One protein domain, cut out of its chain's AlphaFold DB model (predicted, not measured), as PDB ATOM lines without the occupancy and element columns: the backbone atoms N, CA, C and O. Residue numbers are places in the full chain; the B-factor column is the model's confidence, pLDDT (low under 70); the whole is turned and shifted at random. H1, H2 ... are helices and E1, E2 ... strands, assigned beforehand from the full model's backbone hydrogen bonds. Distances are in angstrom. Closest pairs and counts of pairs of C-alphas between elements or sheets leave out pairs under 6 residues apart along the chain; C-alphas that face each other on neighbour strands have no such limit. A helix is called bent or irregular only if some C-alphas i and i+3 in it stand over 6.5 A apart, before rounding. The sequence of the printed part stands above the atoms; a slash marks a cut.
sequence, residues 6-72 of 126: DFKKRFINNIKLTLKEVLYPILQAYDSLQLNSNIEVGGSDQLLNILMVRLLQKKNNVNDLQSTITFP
ATOM      1  N   ASP A   6      -4.748 -21.367 112.906       69.12
ATOM      2  CA  ASP A   6      -3.712 -20.334 113.029       69.12
ATOM      3  C   ASP A   6      -4.169 -18.956 112.546       69.12
ATOM      4  O   ASP A   6      -3.866 -17.951 113.183       69.12
ATOM      5  N   PHE A   7      -4.951 -18.890 111.462       71.38
ATOM      6  CA  PHE A   7      -5.529 -17.631 110.983       71.38
ATOM      7  C   PHE A   7      -6.563 -17.112 111.969       71.38
ATOM      8  O   PHE A   7      -6.542 -15.934 112.302       71.38
ATOM      9  N   LYS A   8      -7.425 -17.997 112.481       71.88
ATOM     10  CA  LYS A   8      -8.430 -17.644 113.483       71.88
ATOM     11  C   LYS A   8      -7.771 -17.142 114.770       71.88
ATOM     12  O   LYS A   8      -8.146 -16.083 115.257       71.88
ATOM     13  N   LYS A   9      -6.747 -17.840 115.278       75.62
ATOM     14  CA  LYS A   9      -5.971 -17.410 116.454       75.62
ATOM     15  C   LYS A   9      -5.270 -16.070 116.225       75.62
ATOM     16  O   LYS A   9      -5.359 -15.194 117.075       75.62
ATOM     17  N   ARG A  10      -4.600 -15.883 115.082       77.94
ATOM     18  CA  ARG A  10      -3.903 -14.623 114.763       77.94
ATOM     19  C   ARG A  10      -4.869 -13.461 114.571       77.94
ATOM     20  O   ARG A  10      -4.586 -12.378 115.063       77.94
ATOM     21  N   PHE A  11      -6.010 -13.703 113.931       75.00
ATOM     22  CA  PHE A  11      -7.060 -12.706 113.761       75.00
ATOM     23  C   PHE A  11      -7.651 -12.275 115.108       75.00
ATOM     24  O   PHE A  11      -7.737 -11.083 115.369       75.00
ATOM     25  N   ILE A  12      -7.972 -13.228 115.996       79.62
ATOM     26  CA  ILE A  12      -8.448 -12.937 117.363       79.62
ATOM     27  C   ILE A  12      -7.397 -12.157 118.167       79.62
ATOM     28  O   ILE A  12      -7.738 -11.235 118.898       79.62
ATOM     29  N   ASN A  13      -6.116 -12.488 118.002       83.62
ATOM     30  CA  ASN A  13      -5.020 -11.858 118.739       83.62
ATOM     31  C   ASN A  13      -4.486 -10.570 118.077       83.62
ATOM     32  O   ASN A  13      -3.414 -10.106 118.458       83.62
ATOM     33  N   ASN A  14      -5.175 -10.009 117.071       78.38
ATOM     34  CA  ASN A  14      -4.732  -8.834 116.300       78.38
ATOM     35  C   ASN A  14      -3.307  -8.948 115.719       78.38
ATOM     36  O   ASN A  14      -2.618  -7.953 115.479       78.38
ATOM     37  N   ILE A  15      -2.852 -10.170 115.449       77.69
ATOM     38  CA  ILE A  15      -1.570 -10.420 114.801       77.69
ATOM     39  C   ILE A  15      -1.771 -10.218 113.300       77.69
ATOM     40  O   ILE A  15      -2.563 -10.925 112.671       77.69
ATOM     41  N   LYS A  16      -1.024  -9.275 112.714       78.38
ATOM     42  CA  LYS A  16      -1.098  -8.950 111.281       78.38
ATOM     43  C   LYS A  16      -0.955 -10.211 110.430       78.38
ATOM     44  O   LYS A  16       0.006 -10.961 110.597       78.38
ATOM     45  N   LEU A  17      -1.894 -10.411 109.515       78.88
ATOM     46  CA  LEU A  17      -1.826 -11.409 108.451       78.88
ATOM     47  C   LEU A  17      -1.414 -10.706 107.162       78.88
ATOM     48  O   LEU A  17      -1.937  -9.643 106.831       78.88
ATOM     49  N   THR A  18      -0.467 -11.289 106.443       85.38
ATOM     50  CA  THR A  18      -0.010 -10.738 105.164       85.38
ATOM     51  C   THR A  18      -0.833 -11.304 104.012       85.38
ATOM     52  O   THR A  18      -1.279 -12.452 104.052       85.38
ATOM     53  N   LEU A  19      -0.991 -10.527 102.936       85.44
ATOM     54  CA  LEU A  19      -1.659 -10.997 101.716       85.44
ATOM     55  C   LEU A  19      -0.989 -12.270 101.164       85.44
ATOM     56  O   LEU A  19      -1.665 -13.195 100.725       85.44
ATOM     57  N   LYS A  20       0.344 -12.351 101.259       85.56
ATOM     58  CA  LYS A  20       1.132 -13.518 100.842       85.56
ATOM     59  C   LYS A  20       0.712 -14.797 101.572       85.56
ATOM     60  O   LYS A  20       0.578 -15.837 100.935       85.56
ATOM     61  N   GLU A  21       0.479 -14.728 102.884       81.94
ATOM     62  CA  GLU A  21       0.027 -15.882 103.677       81.94
ATOM     63  C   GLU A  21      -1.370 -16.361 103.250       81.94
ATOM     64  O   GLU A  21      -1.661 -17.554 103.333       81.94
ATOM     65  N   VAL A  22      -2.222 -15.451 102.767       83.56
ATOM     66  CA  VAL A  22      -3.550 -15.786 102.233       83.56
ATOM     67  C   VAL A  22      -3.456 -16.364 100.818       83.56
ATOM     68  O   VAL A  22      -4.183 -17.290 100.484       83.56
ATOM     69  N   LEU A  23      -2.569 -15.849  99.971       89.94
ATOM     70  CA  LEU A  23      -2.477 -16.298  98.580       89.94
ATOM     71  C   LEU A  23      -1.757 -17.641  98.431       89.94
ATOM     72  O   LEU A  23      -2.129 -18.429  97.566       89.94
ATOM     73  N   TYR A  24      -0.773 -17.935  99.283       90.56
ATOM     74  CA  TYR A  24       0.056 -19.139  99.157       90.56
ATOM     75  C   TYR A  24      -0.736 -20.459  99.031       90.56
ATOM     76  O   TYR A  24      -0.472 -21.204  98.089       90.56
ATOM     77  N   PRO A  25      -1.747 -20.752  99.876       91.38
ATOM     78  CA  PRO A  25      -2.511 -21.996  99.768       91.38
ATOM     79  C   PRO A  25      -3.343 -22.085  98.481       91.38
ATOM     80  O   PRO A  25      -3.622 -23.180  98.010       91.38
ATOM     81  N   ILE A  26      -3.770 -20.945  97.926       92.50
ATOM     82  CA  ILE A  26      -4.529 -20.896  96.669       92.50
ATOM     83  C   ILE A  26      -3.604 -21.202  95.496       92.50
ATOM     84  O   ILE A  26      -3.979 -21.972  94.620       92.50
ATOM     85  N   LEU A  27      -2.403 -20.618  95.497       94.94
ATOM     86  CA  LEU A  27      -1.402 -20.850  94.457       94.94
ATOM     87  C   LEU A  27      -0.941 -22.313  94.455       94.94
ATOM     88  O   LEU A  27      -1.030 -22.957  93.421       94.94
ATOM     89  N   GLN A  28      -0.594 -22.872  95.619       95.06
ATOM     90  CA  GLN A  28      -0.253 -24.297  95.739       95.06
ATOM     91  C   GLN A  28      -1.392 -25.199  95.238       95.06
ATOM     92  O   GLN A  28      -1.171 -26.169  94.522       95.06
ATOM     93  N   ALA A  29      -2.635 -24.867  95.594       94.56
ATOM     94  CA  ALA A  29      -3.797 -25.609  95.130       94.56
ATOM     95  C   ALA A  29      -3.992 -25.517  93.608       94.56
ATOM     96  O   ALA A  29      -4.450 -26.475  92.987       94.56
ATOM     97  N   TYR A  30      -3.679 -24.368  93.012       95.50
ATOM     98  CA  TYR A  30      -3.744 -24.176  91.569       95.50
ATOM     99  C   TYR A  30      -2.681 -25.011  90.845       95.50
ATOM    100  O   TYR A  30      -2.999 -25.622  89.828       95.50
ATOM    101  N   ASP A  31      -1.474 -25.124  91.408       95.62
ATOM    102  CA  ASP A  31      -0.421 -25.991  90.869       95.62
ATOM    103  C   ASP A  31      -0.893 -27.454  90.799       95.62
ATOM    104  O   ASP A  31      -0.840 -28.077  89.738       95.62
ATOM    105  N   SER A  32      -1.451 -27.986  91.893       94.81
ATOM    106  CA  SER A  32      -1.985 -29.358  91.922       94.81
ATOM    107  C   SER A  32      -3.172 -29.565  90.970       94.81
ATOM    108  O   SER A  32      -3.315 -30.644  90.391       94.81
ATOM    109  N   LEU A  33      -4.014 -28.543  90.769       94.12
ATOM    110  CA  LEU A  33      -5.084 -28.585  89.768       94.12
ATOM    111  C   LEU A  33      -4.508 -28.675  88.350       94.12
ATOM    112  O   LEU A  33      -4.943 -29.519  87.574       94.12
ATOM    113  N   GLN A  34      -3.525 -27.834  88.022       95.44
ATOM    114  CA  GLN A  34      -2.917 -27.783  86.692       95.44
ATOM    115  C   GLN A  34      -2.139 -29.062  86.354       95.44
ATOM    116  O   GLN A  34      -2.085 -29.467  85.193       95.44
ATOM    117  N   LEU A  35      -1.559 -29.712  87.366       94.81
ATOM    118  CA  LEU A  35      -0.865 -30.992  87.236       94.81
ATOM    119  C   LEU A  35      -1.810 -32.203  87.198       94.81
ATOM    120  O   LEU A  35      -1.335 -33.322  87.011       94.81
ATOM    121  N   ASN A  36      -3.126 -32.010  87.362       93.56
ATOM    122  CA  ASN A  36      -4.110 -33.090  87.505       93.56
ATOM    123  C   ASN A  36      -3.707 -34.117  88.580       93.56
ATOM    124  O   ASN A  36      -3.857 -35.326  88.394       93.56
ATOM    125  N   SER A  37      -3.172 -33.638  89.706       92.56
ATOM    126  CA  SER A  37      -2.637 -34.493  90.766       92.56
ATOM    127  C   SER A  37      -3.705 -35.433  91.333       92.56
ATOM    128  O   SER A  37      -4.734 -34.987  91.843       92.56
ATOM    129  N   ASN A  38      -3.436 -36.742  91.322       94.31
ATOM    130  CA  ASN A  38      -4.274 -37.738  92.005       94.31
ATOM    131  C   ASN A  38      -3.909 -37.885  93.490       94.31
ATOM    132  O   ASN A  38      -4.761 -38.231  94.310       94.31
ATOM    133  N   ILE A  39      -2.644 -37.643  93.844       95.88
ATOM    134  CA  ILE A  39      -2.121 -37.733  95.210       95.88
ATOM    135  C   ILE A  39      -1.168 -36.563  95.439       95.88
ATOM    136  O   ILE A  39      -0.263 -36.338  94.640       95.88
ATOM    137  N   GLU A  40      -1.333 -35.863  96.558       96.44
ATOM    138  CA  GLU A  40      -0.357 -34.888  97.044       96.44
ATOM    139  C   GLU A  40       0.175 -35.328  98.409       96.44
ATOM    140  O   GLU A  40      -0.581 -35.727  99.306       96.44
ATOM    141  N   VAL A  41       1.497 -35.266  98.547       96.12
ATOM    142  CA  VAL A  41       2.230 -35.694  99.736       96.12
ATOM    143  C   VAL A  41       2.848 -34.478 100.412       96.12
ATOM    144  O   VAL A  41       3.433 -33.627  99.746       96.12
ATOM    145  N   GLY A  42       2.775 -34.405 101.740       94.31
ATOM    146  CA  GLY A  42       3.458 -33.349 102.484       94.31
ATOM    147  C   GLY A  42       3.619 -33.631 103.970       94.31
ATOM    148  O   GLY A  42       3.282 -34.702 104.471       94.31
ATOM    149  N   GLY A  43       4.159 -32.655 104.695       93.12
ATOM    150  CA  GLY A  43       4.208 -32.691 106.155       93.12
ATOM    151  C   GLY A  43       2.827 -32.475 106.777       93.12
ATOM    152  O   GLY A  43       1.932 -31.886 106.165       93.12
ATOM    153  N   SER A  44       2.641 -32.916 108.020       90.81
ATOM    154  CA  SER A  44       1.392 -32.719 108.768       90.81
ATOM    155  C   SER A  44       1.020 -31.239 108.954       90.81
ATOM    156  O   SER A  44      -0.158 -30.906 109.052       90.81
ATOM    157  N   ASP A  45       2.000 -30.332 108.950       89.19
ATOM    158  CA  ASP A  45       1.795 -28.877 108.938       89.19
ATOM    159  C   ASP A  45       1.196 -28.346 107.625       89.19
ATOM    160  O   ASP A  45       0.570 -27.282 107.611       89.19
ATOM    161  N   GLN A  46       1.335 -29.088 106.525       91.06
ATOM    162  CA  GLN A  46       0.820 -28.706 105.209       91.06
ATOM    163  C   GLN A  46      -0.606 -29.189 104.946       91.06
ATOM    164  O   GLN A  46      -1.208 -28.741 103.974       91.06
ATOM    165  N   LEU A  47      -1.194 -30.021 105.815       90.88
ATOM    166  CA  LEU A  47      -2.508 -30.640 105.594       90.88
ATOM    167  C   LEU A  47      -3.574 -29.639 105.119       90.88
ATOM    168  O   LEU A  47      -4.263 -29.867 104.131       90.88
ATOM    169  N   LEU A  48      -3.692 -28.494 105.796       89.06
ATOM    170  CA  LEU A  48      -4.699 -27.487 105.452       89.06
ATOM    171  C   LEU A  48      -4.401 -26.743 104.141       89.06
ATOM    172  O   LEU A  48      -5.340 -26.250 103.522       89.06
ATOM    173  N   ASN A  49      -3.130 -26.641 103.736       90.19
ATOM    174  CA  ASN A  49      -2.768 -26.116 102.417       90.19
ATOM    175  C   ASN A  49      -3.144 -27.127 101.336       90.19
ATOM    176  O   ASN A  49      -3.857 -26.779 100.405       90.19
ATOM    177  N   ILE A  50      -2.750 -28.387 101.524       93.19
ATOM    178  CA  ILE A  50      -2.996 -29.468 100.567       93.19
ATOM    179  C   ILE A  50      -4.499 -29.674 100.357       93.19
ATOM    180  O   ILE A  50      -4.958 -29.817  99.234       93.19
ATOM    181  N   LEU A  51      -5.318 -29.617 101.411       92.25
ATOM    182  CA  LEU A  51      -6.772 -29.780 101.275       92.25
ATOM    183  C   LEU A  51      -7.454 -28.654 100.470       92.25
ATOM    184  O   LEU A  51      -8.598 -28.828 100.042       92.25
ATOM    185  N   MET A  52      -6.781 -27.521 100.239       92.06
ATOM    186  CA  MET A  52      -7.336 -26.392  99.487       92.06
ATOM    187  C   MET A  52      -7.610 -26.751  98.020       92.06
ATOM    188  O   MET A  52      -8.618 -26.316  97.462       92.06
ATOM    189  N   VAL A  53      -6.789 -27.603  97.404       93.88
ATOM    190  CA  VAL A  53      -6.986 -28.038  96.008       93.88
ATOM    191  C   VAL A  53      -8.284 -28.789  95.786       93.88
ATOM    192  O   VAL A  53      -8.910 -28.591  94.753       93.88
ATOM    193  N   ARG A  54      -8.778 -29.558  96.762       93.00
ATOM    194  CA  ARG A  54     -10.050 -30.278  96.606       93.00
ATOM    195  C   ARG A  54     -11.210 -29.306  96.407       93.00
ATOM    196  O   ARG A  54     -12.197 -29.661  95.772       93.00
ATOM    197  N   LEU A  55     -11.107 -28.079  96.925       91.75
ATOM    198  CA  LEU A  55     -12.090 -27.028  96.660       91.75
ATOM    199  C   LEU A  55     -11.989 -26.503  95.225       91.75
ATOM    200  O   LEU A  55     -13.024 -26.229  94.622       91.75
ATOM    201  N   LEU A  56     -10.777 -26.372  94.677       93.00
ATOM    202  CA  LEU A  56     -10.566 -25.952  93.288       93.00
ATOM    203  C   LEU A  56     -10.971 -27.051  92.298       93.00
ATOM    204  O   LEU A  56     -11.761 -26.788  91.403       93.00
ATOM    205  N   GLN A  57     -10.543 -28.295  92.518       94.56
ATOM    206  CA  GLN A  57     -10.942 -29.460  91.723       94.56
ATOM    207  C   GLN A  57     -12.469 -29.592  91.638       94.56
ATOM    208  O   GLN A  57     -13.012 -29.698  90.542       94.56
ATOM    209  N   LYS A  58     -13.181 -29.461  92.771       94.12
ATOM    210  CA  LYS A  58     -14.655 -29.441  92.784       94.12
ATOM    211  C   LYS A  58     -15.243 -28.305  91.948       94.12
ATOM    212  O   LYS A  58     -16.196 -28.530  91.214       94.12
ATOM    213  N   LYS A  59     -14.702 -27.087  92.063       93.38
ATOM    214  CA  LYS A  59     -15.173 -25.926  91.283       93.38
ATOM    215  C   LYS A  59     -14.938 -26.084  89.783       93.38
ATOM    216  O   LYS A  59     -15.694 -25.528  88.995       93.38
ATOM    217  N   ASN A  60     -13.916 -26.843  89.408       92.38
ATOM    218  CA  ASN A  60     -13.553 -27.130  88.028       92.38
ATOM    219  C   ASN A  60     -14.177 -28.439  87.507       92.38
ATOM    220  O   ASN A  60     -13.762 -28.923  86.461       92.38
ATOM    221  N   ASN A  61     -15.171 -28.999  88.212       93.50
ATOM    222  CA  ASN A  61     -15.878 -30.231  87.841       93.50
ATOM    223  C   ASN A  61     -14.953 -31.447  87.640       93.50
ATOM    224  O   ASN A  61     -15.229 -32.325  86.825       93.50
ATOM    225  N   VAL A  62     -13.852 -31.506  88.389       92.12
ATOM    226  CA  VAL A  62     -12.984 -32.685  88.439       92.12
ATOM    227  C   VAL A  62     -13.663 -33.740  89.313       92.12
ATOM    228  O   VAL A  62     -13.923 -33.498  90.494       92.12
ATOM    229  N   ASN A  63     -13.946 -34.907  88.732       86.06
ATOM    230  CA  ASN A  63     -14.623 -36.006  89.428       86.06
ATOM    231  C   ASN A  63     -13.697 -36.697  90.443       86.06
ATOM    232  O   ASN A  63     -14.087 -36.919  91.591       86.06
ATOM    233  N   ASP A  64     -12.453 -36.961  90.041       90.00
ATOM    234  CA  ASP A  64     -11.460 -37.632  90.877       90.00
ATOM    235  C   ASP A  64     -10.668 -36.614  91.696       90.00
ATOM    236  O   ASP A  64      -9.645 -36.072  91.278       90.00
ATOM    237  N   LEU A  65     -11.176 -36.328  92.893       94.19
ATOM    238  CA  LEU A  65     -10.505 -35.441  93.837       94.19
ATOM    239  C   LEU A  65      -9.225 -36.080  94.357       94.19
ATOM    240  O   LEU A  65      -9.222 -37.250  94.747       94.19
ATOM    241  N   GLN A  66      -8.170 -35.279  94.483       94.81
ATOM    242  CA  GLN A  66      -6.899 -35.804  94.948       94.81
ATOM    243  C   GLN A  66      -6.993 -36.378  96.368       94.81
ATOM    244  O   GLN A  66      -7.663 -35.839  97.266       94.81
ATOM    245  N   SER A  67      -6.239 -37.447  96.589       96.00
ATOM    246  CA  SER A  67      -5.936 -37.966  97.915       96.00
ATOM    247  C   SER A  67      -4.771 -37.203  98.541       96.00
ATOM    248  O   SER A  67      -3.938 -36.613  97.856       96.00
ATOM    249  N   THR A  68      -4.717 -37.193  99.870       95.19
ATOM    250  CA  THR A  68      -3.678 -36.487 100.625       95.19
ATOM    251  C   THR A  68      -3.003 -37.453 101.574       95.19
ATOM    252  O   THR A  68      -3.682 -38.119 102.354       95.19
ATOM    253  N   ILE A  69      -1.674 -37.496 101.527       96.25
ATOM    254  CA  ILE A  69      -0.858 -38.277 102.456       96.25
ATOM    255  C   ILE A  69       0.023 -37.300 103.219       96.25
ATOM    256  O   ILE A  69       0.783 -36.535 102.624       96.25
ATOM    257  N   THR A  70      -0.076 -37.323 104.546       95.31
ATOM    258  CA  THR A  70       0.775 -36.499 105.402       95.31
ATOM    259  C   THR A  70       1.691 -37.340 106.260       95.31
ATOM    260  O   THR A  70       1.238 -38.287 106.902       95.31
ATOM    261  N   PHE A  71       2.951 -36.928 106.339       93.75
ATOM    262  CA  PHE A  71       3.944 -37.502 107.237       93.75
ATOM    263  C   PHE A  71       4.150 -36.609 108.467       93.75
ATOM    264  O   PHE A  71       4.002 -35.383 108.372       93.75
ATOM    265  N   PRO A  72       4.475 -37.187 109.634       91.81
ATOM    266  CA  PRO A  72       4.786 -36.396 110.814       91.81
ATOM    267  C   PRO A  72       6.071 -35.597 110.603       91.81
ATOM    268  O   PRO A  72       6.969 -35.990 109.859       91.81
TER     269      PRO A  72
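What this domain is: This is residues 6 to 72 of the 126 residues of an uncharacterized protein of Candidatus Pinguicoccus supinus (UniProt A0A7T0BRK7). A long helix, H2, and a ribbon of two parallel strands, E1 and E2, have the short helix H3 between them, while H4 packs on H2. Residues 8 to 14, of which 8 to 12 belong to H1, stick out from this body. The printed part has 67 residues with four named helices and two named strands, in the order H1 H2 E1 H3 H4 E2; the class is mixed. It is only just loose, close to compact, with a radius of gyration of the C-alphas of 13.3 A, and flat, spanning 39 by 28 by 15 A.

Where its parts are: H1, residues 6 to 12, begins at C-alpha 6 (-3.712, -20.334, 113.029). H2, residues 19 to 34, is 22.6 A long and only just irregular: C-alphas 22 and 25 are 6.8 A apart. E1 is residues 39 to 43, 13.6 A. H3, residues 44 to 50, is irregular, with C-alphas 45 and 48 at 7.5 A. H4 is residues 52 to 59, 11.4 A. E2, residues 67 to 71, 13.6 A, ends at C-alpha 71 (3.944, -37.502, 107.237).

How they stand to each other: H1 and H2 are apart. H2 touches H4, closest C-alphas Ala 29 and Val 53, 4.1 A, at a steep tilt of 57 degrees, the same way. With residues 25 to 29 alone H2 touches H3, closest C-alphas Pro 25 and Asn 49, 4.9 A, about perpendicular at 74 degrees. The closest C-alphas of H3 and E2, Ser 44 and Thr 70, are 5.1 A apart. E1 and E2 are parallel at 24 degrees; N 42 and O 69, 3.0 A, and N 71 and O 42, 2.9 A, are within hydrogen-bond range. E1, H3, H4 and E2 form a strand-helix-strand unit, parallel neighbour strands joined through helices, with a right-handed crossover. Every O i to N i+4 pair is within hydrogen-bond range in H1, but 10 of 12 in H2, 3 of 4 in H4 and 1 of 3 in H3, which has 2 of 4 O i to N i+3 pairs within range.

The domain as a whole: The C-alphas farthest apart, those of Asn 14 and Asn 63, are 39.5 A apart. The printed part has no cut and no long link. Mean pLDDT of the printed part is 89.5; residue 6 is under 70.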